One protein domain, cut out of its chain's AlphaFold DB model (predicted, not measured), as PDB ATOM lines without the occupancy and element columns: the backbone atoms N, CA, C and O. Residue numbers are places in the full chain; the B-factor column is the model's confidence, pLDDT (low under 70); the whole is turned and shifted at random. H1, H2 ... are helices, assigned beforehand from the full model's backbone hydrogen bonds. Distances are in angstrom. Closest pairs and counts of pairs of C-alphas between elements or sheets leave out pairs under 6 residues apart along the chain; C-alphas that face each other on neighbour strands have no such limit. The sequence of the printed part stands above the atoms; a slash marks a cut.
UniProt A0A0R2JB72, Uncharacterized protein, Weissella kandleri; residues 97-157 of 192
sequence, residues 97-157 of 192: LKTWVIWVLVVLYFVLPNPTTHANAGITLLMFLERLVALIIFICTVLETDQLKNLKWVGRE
ATOM      1  N   LEU A  97     -22.806 106.647  38.299       75.75
ATOM      2  CA  LEU A  97     -22.790 108.039  37.823       75.75
ATOM      3  C   LEU A  97     -21.489 108.786  38.193       75.75
ATOM      4  O   LEU A  97     -20.911 108.589  39.273       75.75
ATOM      5  N   LYS A  98     -21.045 109.701  37.317       80.94
ATOM      6  CA  LYS A  98     -19.960 110.663  37.604       80.94
ATOM      7  C   LYS A  98     -20.364 111.595  38.759       80.94
ATOM      8  O   LYS A  98     -21.470 112.127  38.780       80.94
ATOM      9  N   THR A  99     -19.452 111.858  39.700       75.81
ATOM     10  CA  THR A  99     -19.738 112.662  40.910       75.81
ATOM     11  C   THR A  99     -20.241 114.075  40.603       75.81
ATOM     12  O   THR A  99     -21.108 114.569  41.315       75.81
ATOM     13  N   TRP A 100     -19.764 114.709  39.528       76.56
ATOM     14  CA  TRP A 100     -20.264 116.021  39.102       76.56
ATOM     15  C   TRP A 100     -21.728 115.976  38.635       76.56
ATOM     16  O   TRP A 100     -22.521 116.810  39.060       76.56
ATOM     17  N   VAL A 101     -22.118 114.960  37.852       77.94
ATOM     18  CA  VAL A 101     -23.507 114.788  37.377       77.94
ATOM     19  C   VAL A 101     -24.467 114.614  38.556       77.94
ATOM     20  O   VAL A 101     -25.560 115.171  38.552       77.94
ATOM     21  N   ILE A 102     -24.036 113.899  39.598       80.31
ATOM     22  CA  ILE A 102     -24.818 113.713  40.826       80.31
ATOM     23  C   ILE A 102     -25.104 115.056  41.499       80.31
ATOM     24  O   ILE A 102     -26.254 115.341  41.825       80.31
ATOM     25  N   TRP A 103     -24.081 115.894  41.689       79.81
ATOM     26  CA  TRP A 103     -24.267 117.211  42.297       79.81
ATOM     27  C   TRP A 103     -25.133 118.125  41.437       79.81
ATOM     28  O   TRP A 103     -25.991 118.804  41.988       79.81
ATOM     29  N   VAL A 104     -24.981 118.097  40.110       83.62
ATOM     30  CA  VAL A 104     -25.856 118.854  39.200       83.62
ATOM     31  C   VAL A 104     -27.313 118.421  39.359       83.62
ATOM     32  O   VAL A 104     -28.171 119.281  39.512       83.62
ATOM     33  N   LEU A 105     -27.600 117.118  39.392       81.31
ATOM     34  CA  LEU A 105     -28.965 116.606  39.567       81.31
ATOM     35  C   LEU A 105     -29.559 116.973  40.931       81.31
ATOM     36  O   LEU A 105     -30.711 117.394  41.001       81.31
ATOM     37  N   VAL A 106     -28.778 116.846  42.008       81.44
ATOM     38  CA  VAL A 106     -29.227 117.188  43.368       81.44
ATOM     39  C   VAL A 106     -29.470 118.693  43.498       81.44
ATOM     40  O   VAL A 106     -30.510 119.098  44.006       81.44
ATOM     41  N   VAL A 107     -28.550 119.530  43.013       83.06
ATOM     42  CA  VAL A 107     -28.709 120.991  43.037       83.06
ATOM     43  C   VAL A 107     -29.895 121.409  42.179       83.06
ATOM     44  O   VAL A 107     -30.697 122.215  42.629       83.06
ATOM     45  N   LEU A 108     -30.052 120.836  40.984       81.31
ATOM     46  CA  LEU A 108     -31.187 121.122  40.110       81.31
ATOM     47  C   LEU A 108     -32.515 120.768  40.788       81.31
ATOM     48  O   LEU A 108     -33.442 121.568  40.754       81.31
ATOM     49  N   TYR A 109     -32.588 119.617  41.458       80.69
ATOM     50  CA  TYR A 109     -33.770 119.214  42.217       80.69
ATOM     51  C   TYR A 109     -34.105 120.187  43.363       80.69
ATOM     52  O   TYR A 109     -35.272 120.485  43.587       80.69
ATOM     53  N   PHE A 110     -33.099 120.716  44.068       77.31
ATOM     54  CA  PHE A 110     -33.313 121.628  45.201       77.31
ATOM     55  C   PHE A 110     -33.518 123.099  44.824       77.31
ATOM     56  O   PHE A 110     -34.219 123.814  45.535       77.31
ATOM     57  N   VAL A 111     -32.869 123.571  43.757       76.31
ATOM     58  CA  VAL A 111     -32.902 124.975  43.316       76.31
ATOM     59  C   VAL A 111     -34.154 125.276  42.498       76.31
ATOM     60  O   VAL A 111     -34.620 126.417  42.497       76.31
ATOM     61  N   LEU A 112     -34.711 124.281  41.800       70.00
ATOM     62  CA  LEU A 112     -35.954 124.485  41.067       70.00
ATOM     63  C   LEU A 112     -37.104 124.789  42.045       70.00
ATOM     64  O   LEU A 112     -37.228 124.136  43.082       70.00
ATOM     65  N   PRO A 113     -37.943 125.798  41.748       62.88
ATOM     66  CA  PRO A 113     -38.978 126.242  42.668       62.88
ATOM     67  C   PRO A 113     -39.988 125.128  42.960       62.88
ATOM     68  O   PRO A 113     -40.649 124.619  42.054       62.88
ATOM     69  N   ASN A 114     -40.158 124.812  44.248       63.09
ATOM     70  CA  ASN A 114     -41.274 123.999  44.718       63.09
ATOM     71  C   ASN A 114     -42.579 124.758  44.420       63.09
ATOM     72  O   ASN A 114     -42.739 125.898  44.875       63.09
ATOM     73  N   PRO A 115     -43.498 124.179  43.631       59.81
ATOM     74  CA  PRO A 115     -44.615 124.909  43.055       59.81
ATOM     75  C   PRO A 115     -45.598 125.328  44.146       59.81
ATOM     76  O   PRO A 115     -46.399 124.531  44.617       59.81
ATOM     77  N   THR A 116     -45.538 126.593  44.550       60.72
ATOM     78  CA  THR A 116     -46.554 127.211  45.419       60.72
ATOM     79  C   THR A 116     -47.349 128.293  44.690       60.72
ATOM     80  O   THR A 116     -48.373 128.746  45.189       60.72
ATOM     81  N   THR A 117     -46.949 128.661  43.466       58.78
ATOM     82  CA  THR A 117     -47.588 129.730  42.690       58.78
ATOM     83  C   THR A 117     -47.782 129.319  41.226       58.78
ATOM     84  O   THR A 117     -46.834 129.314  40.439       58.78
ATOM     85  N   HIS A 118     -49.017 129.003  40.832       65.69
ATOM     86  CA  HIS A 118     -49.392 128.716  39.438       65.69
ATOM     87  C   HIS A 118     -49.898 129.975  38.721       65.69
ATOM     88  O   HIS A 118     -51.042 130.030  38.282       65.69
ATOM     89  N   ALA A 119     -49.061 131.009  38.629       64.12
ATOM     90  CA  ALA A 119     -49.478 132.278  38.031       64.12
ATOM     91  C   ALA A 119     -49.380 132.287  36.492       64.12
ATOM     92  O   ALA A 119     -50.230 132.877  35.835       64.12
ATOM     93  N   ASN A 120     -48.382 131.604  35.903       71.25
ATOM     94  CA  ASN A 120     -48.044 131.726  34.477       71.25
ATOM     95  C   ASN A 120     -47.790 130.356  33.819       71.25
ATOM     96  O   ASN A 120     -47.078 129.523  34.380       71.25
ATOM     97  N   ALA A 121     -48.264 130.159  32.580       73.12
ATOM     98  CA  ALA A 121     -48.086 128.915  31.812       73.12
ATOM     99  C   ALA A 121     -46.611 128.486  31.650       73.12
ATOM    100  O   ALA A 121     -46.300 127.296  31.678       73.12
ATOM    101  N   GLY A 122     -45.686 129.450  31.549       74.50
ATOM    102  CA  GLY A 122     -44.245 129.174  31.491       74.50
ATOM    103  C   GLY A 122     -43.685 128.567  32.783       74.50
ATOM    104  O   GLY A 122     -42.846 127.672  32.724       74.50
ATOM    105  N   ILE A 123     -44.193 128.982  33.949       72.69
ATOM    106  CA  ILE A 123     -43.794 128.401  35.240       72.69
ATOM    107  C   ILE A 123     -44.296 126.955  35.317       72.69
ATOM    108  O   ILE A 123     -43.548 126.074  35.725       72.69
ATOM    109  N   THR A 124     -45.508 126.673  34.832       73.56
ATOM    110  CA  THR A 124     -46.055 125.309  34.782       73.56
ATOM    111  C   THR A 124     -45.221 124.370  33.901       73.56
ATOM    112  O   THR A 124     -44.995 123.226  34.280       73.56
ATOM    113  N   LEU A 125     -44.683 124.841  32.767       76.00
ATOM    114  CA  LEU A 125     -43.754 124.049  31.941       76.00
ATOM    115  C   LEU A 125     -42.442 123.727  32.669       76.00
ATOM    116  O   LEU A 125     -41.974 122.590  32.617       76.00
ATOM    117  N   LEU A 126     -41.879 124.691  33.402       73.75
ATOM    118  CA  LEU A 126     -40.695 124.460  34.236       73.75
ATOM    119  C   LEU A 126     -40.977 123.461  35.376       73.75
ATOM    120  O   LEU A 126     -40.105 122.660  35.708       73.75
ATOM    121  N   MET A 127     -42.200 123.435  35.918       73.25
ATOM    122  CA  MET A 127     -42.621 122.432  36.907       73.25
ATOM    123  C   MET A 127     -42.651 121.014  36.318       73.25
ATOM    124  O   MET A 127     -42.268 120.062  36.992       73.25
ATOM    125  N   PHE A 128     -43.059 120.843  35.055       76.00
ATOM    126  CA  PHE A 128     -42.992 119.529  34.405       76.00
ATOM    127  C   PHE A 128     -41.545 119.039  34.258       76.00
ATOM    128  O   PHE A 128     -41.287 117.852  34.456       76.00
ATOM    129  N   LEU A 129     -40.588 119.935  33.987       79.06
ATOM    130  CA  LEU A 129     -39.166 119.578  33.942       79.06
ATOM    131  C   LEU A 129     -38.635 119.124  35.311       79.06
ATOM    132  O   LEU A 129     -37.910 118.134  35.367       79.06
ATOM    133  N   GLU A 130     -39.031 119.778  36.410       77.81
ATOM    134  CA  GLU A 130     -38.694 119.339  37.779       77.81
ATOM    135  C   GLU A 130     -39.156 117.898  38.029       77.81
ATOM    136  O   GLU A 130     -38.380 117.063  38.502       77.81
ATOM    137  N   ARG A 131     -40.375 117.560  37.595       82.50
ATOM    138  CA  ARG A 131     -40.913 116.198  37.715       82.50
ATOM    139  C   ARG A 131     -40.173 115.178  36.859       82.50
ATOM    140  O   ARG A 131     -40.011 114.042  37.299       82.50
ATOM    141  N   LEU A 132     -39.673 115.564  35.686       82.62
ATOM    142  CA  LEU A 132     -38.815 114.694  34.876       82.62
ATOM    143  C   LEU A 132     -37.467 114.436  35.556       82.62
ATOM    144  O   LEU A 132     -37.010 113.296  35.584       82.62
ATOM    145  N   VAL A 133     -36.846 115.459  36.148       80.69
ATOM    146  CA  VAL A 133     -35.581 115.307  36.887       80.69
ATOM    147  C   VAL A 133     -35.775 114.408  38.109       80.69
ATOM    148  O   VAL A 133     -35.002 113.470  38.307       80.69
ATOM    149  N   ALA A 134     -36.836 114.634  38.888       78.62
ATOM    150  CA  ALA A 134     -37.190 113.787  40.022       78.62
ATOM    151  C   ALA A 134     -37.441 112.331  39.588       78.62
ATOM    152  O   ALA A 134     -36.979 111.402  40.252       78.62
ATOM    153  N   LEU A 135     -38.101 112.121  38.444       81.19
ATOM    154  CA  LEU A 135     -38.316 110.795  37.868       81.19
ATOM    155  C   LEU A 135     -36.997 110.129  37.455       81.19
ATOM    156  O   LEU A 135     -36.804 108.950  37.735       81.19
ATOM    157  N   ILE A 136     -36.066 110.863  36.840       79.06
ATOM    158  CA  ILE A 136     -34.741 110.339  36.476       79.06
ATOM    159  C   ILE A 136     -33.972 109.915  37.732       79.06
ATOM    160  O   ILE A 136     -33.413 108.818  37.762       79.06
ATOM    161  N   ILE A 137     -33.973 110.741  38.784       78.62
ATOM    162  CA  ILE A 137     -33.346 110.406  40.072       78.62
ATOM    163  C   ILE A 137     -34.010 109.163  40.672       78.62
ATOM    164  O   ILE A 137     -33.313 108.237  41.088       78.62
ATOM    165  N   PHE A 138     -35.343 109.101  40.661       80.81
ATOM    166  CA  PHE A 138     -36.101 107.950  41.140       80.81
ATOM    167  C   PHE A 138     -35.720 106.674  40.380       80.81
ATOM    168  O   PHE A 138     -35.321 105.692  41.007       80.81
ATOM    169  N   ILE A 139     -35.722 106.706  39.044       79.31
ATOM    170  CA  ILE A 139     -35.293 105.589  38.193       79.31
ATOM    171  C   ILE A 139     -33.859 105.179  38.536       79.31
ATOM    172  O   ILE A 139     -33.608 103.997  38.746       79.31
ATOM    173  N   CYS A 140     -32.927 106.127  38.685       76.44
ATOM    174  CA  CYS A 140     -31.544 105.826  39.068       76.44
ATOM    175  C   CYS A 140     -31.438 105.185  40.463       76.44
ATOM    176  O   CYS A 140     -30.557 104.361  40.702       76.44
ATOM    177  N   THR A 141     -32.331 105.530  41.393       76.56
ATOM    178  CA  THR A 141     -32.352 104.926  42.735       76.56
ATOM    179  C   THR A 141     -32.946 103.510  42.736       76.56
ATOM    180  O   THR A 141     -32.493 102.653  43.510       76.56
ATOM    181  N   VAL A 142     -33.885 103.235  41.818       78.94
ATOM    182  CA  VAL A 142     -34.467 101.907  41.545       78.94
ATOM    183  C   VAL A 142     -33.474 101.005  40.795       78.94
ATOM    184  O   VAL A 142     -33.399  99.811  41.087       78.94
ATOM    185  N   LEU A 143     -32.694 101.573  39.871       73.56
ATOM    186  CA  LEU A 143     -31.850 100.860  38.908       73.56
ATOM    187  C   LEU A 143     -30.811  99.939  39.554       73.56
ATOM    188  O   LEU A 143     -30.281 100.215  40.631       73.56
ATOM    189  N   GLU A 144     -30.474  98.838  38.884       66.94
ATOM    190  CA  GLU A 144     -29.431  97.938  39.359       66.94
ATOM    191  C   GLU A 144     -28.056  98.636  39.481       66.94
ATOM    192  O   GLU A 144     -27.753  99.592  38.768       66.94
ATOM    193  N   THR A 145     -27.244  98.215  40.457       66.19
ATOM    194  CA  THR A 145     -25.870  98.695  40.671       66.19
ATOM    195  C   THR A 145     -25.108  98.540  39.354       66.19
ATOM    196  O   THR A 145     -25.274  97.531  38.674       66.19
ATOM    197  N   ASP A 146     -24.291  99.528  38.999       63.44
ATOM    198  CA  ASP A 146     -23.374  99.478  37.851       63.44
ATOM    199  C   ASP A 146     -23.983  99.470  36.431       63.44
ATOM    200  O   ASP A 146     -23.236  99.407  35.454       63.44
ATOM    201  N   GLN A 147     -25.299  99.630  36.272       67.06
ATOM    202  CA  GLN A 147     -25.949  99.627  34.947       67.06
ATOM    203  C   GLN A 147     -25.564 100.823  34.060       67.06
ATOM    204  O   GLN A 147     -25.632 100.735  32.837       67.06
ATOM    205  N   LEU A 148     -25.151 101.951  34.652       63.69
ATOM    206  CA  LEU A 148     -24.868 103.186  33.907       63.69
ATOM    207  C   LEU A 148     -23.385 103.374  33.571       63.69
ATOM    208  O   LEU A 148     -23.025 104.394  32.988       63.69
ATOM    209  N   LYS A 149     -22.519 102.405  33.898       65.25
ATOM    210  CA  LYS A 149     -21.067 102.504  33.662       65.25
ATOM    211  C   LYS A 149     -20.703 102.679  32.186       65.25
ATOM    212  O   LYS A 149     -19.805 103.450  31.871       65.25
ATOM    213  N   ASN A 150     -21.448 102.037  31.285       65.25
ATOM    214  CA  ASN A 150     -21.170 102.056  29.844       65.25
ATOM    215  C   ASN A 150     -21.671 103.323  29.122       65.25
ATOM    216  O   ASN A 150     -21.495 103.455  27.910       65.25
ATOM    217  N   LEU A 151     -22.298 104.275  29.827       70.56
ATOM    218  CA  LEU A 151     -22.720 105.533  29.213       70.56
ATOM    219  C   LEU A 151     -21.547 106.505  29.080       70.56
ATOM    220  O   LEU A 151     -21.083 107.072  30.065       70.56
ATOM    221  N   LYS A 152     -21.168 106.797  27.832       70.19
ATOM    222  CA  LYS A 152     -20.041 107.670  27.459       70.19
ATOM    223  C   LYS A 152     -20.002 109.035  28.171       70.19
ATOM    224  O   LYS A 152     -18.928 109.563  28.423       70.19
ATOM    225  N   TRP A 153     -21.156 109.630  28.476       63.59
ATOM    226  CA  TRP A 153     -21.248 110.987  29.038       63.59
ATOM    227  C   TRP A 153     -21.712 111.034  30.505       63.59
ATOM    228  O   TRP A 153     -21.452 112.023  31.188       63.59
ATOM    229  N   VAL A 154     -22.333 109.966  31.019       68.00
ATOM    230  CA  VAL A 154     -22.921 109.919  32.379       68.00
ATOM    231  C   VAL A 154     -22.199 108.938  33.299       68.00
ATOM    232  O   VAL A 154     -22.077 109.183  34.503       68.00
ATOM    233  N   GLY A 155     -21.740 107.825  32.725       65.31
ATOM    234  CA  GLY A 155     -21.097 106.725  33.421       65.31
ATOM    235  C   GLY A 155     -19.707 107.100  33.901       65.31
ATOM    236  O   GLY A 155     -18.958 107.804  33.226       65.31
ATOM    237  N   ARG A 156     -19.358 106.653  35.103       65.38
ATOM    238  CA  ARG A 156     -17.999 106.707  35.628       65.38
ATOM    239  C   ARG A 156     -17.107 105.873  34.709       65.38
ATOM    240  O   ARG A 156     -17.262 104.659  34.662       65.38
ATOM    241  N   GLU A 157     -16.169 106.534  34.034       59.22
ATOM    242  CA  GLU A 157     -15.052 105.861  33.372       59.22
ATOM    243  C   GLU A 157     -14.301 105.058  34.435       59.22
ATOM    244  O   GLU A 157     -13.951 105.591  35.496       59.22
TER     245      GLU A 157
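This is residues 97 to 157 of the 192 residues of an uncharacterized protein of Weissella kandleri (UniProt A0A0R2JB72). This is a loose helical hairpin: the long helix H2 and the shorter H1 run opposite ways, touch over only a part of each and splay at a steep tilt of 42 degrees. The link of residues 112 to 120 turns round at one end of the rod, and the tail after H2, residues 143 to 157, folds back at the other end, where Leu 97 and Glu 157 have C-alphas 9.2 A apart. The printed part has 61 residues with two named helices, H1 then H2, and no named strand; the class is all helix. The whole is loose, with a radius of gyration of the C-alphas of 14.0 A and spans of 43 by 20 by 16 A.

Find C-alpha 121 at (-48.086, 128.915, 31.812); from there H2, residues 121 to 142, runs 31.8 A to C-alpha 142 at (-34.467, 101.907, 41.545). Then go back to C-alpha 99 at (-19.738, 112.662, 40.910), where H1, residues 99 to 111, begins; it measures 18.2 A.

Look at residues 130 to 137 of H2, which alone touch H1, and at residues 105 to 109 of H1, which alone touch H2. The closest C-alphas of the two helices are those of Tyr 109 and Glu 130, 6.6 A apart. The centres are 12.6 A apart. A short link of 9 residues joins the two helices. In H1 and H2 every O i to N i+4 pair is within hydrogen-bond range.

The two C-alphas farthest apart are those of Ala 119 and Glu 157, at 43.6 A. The printed part has no cut. Read the B-factor column for the model's confidence: the mean pLDDT of the printed part is 73.2, and residues 113 to 119, 144 to 150 and 153 to 157 are under 70.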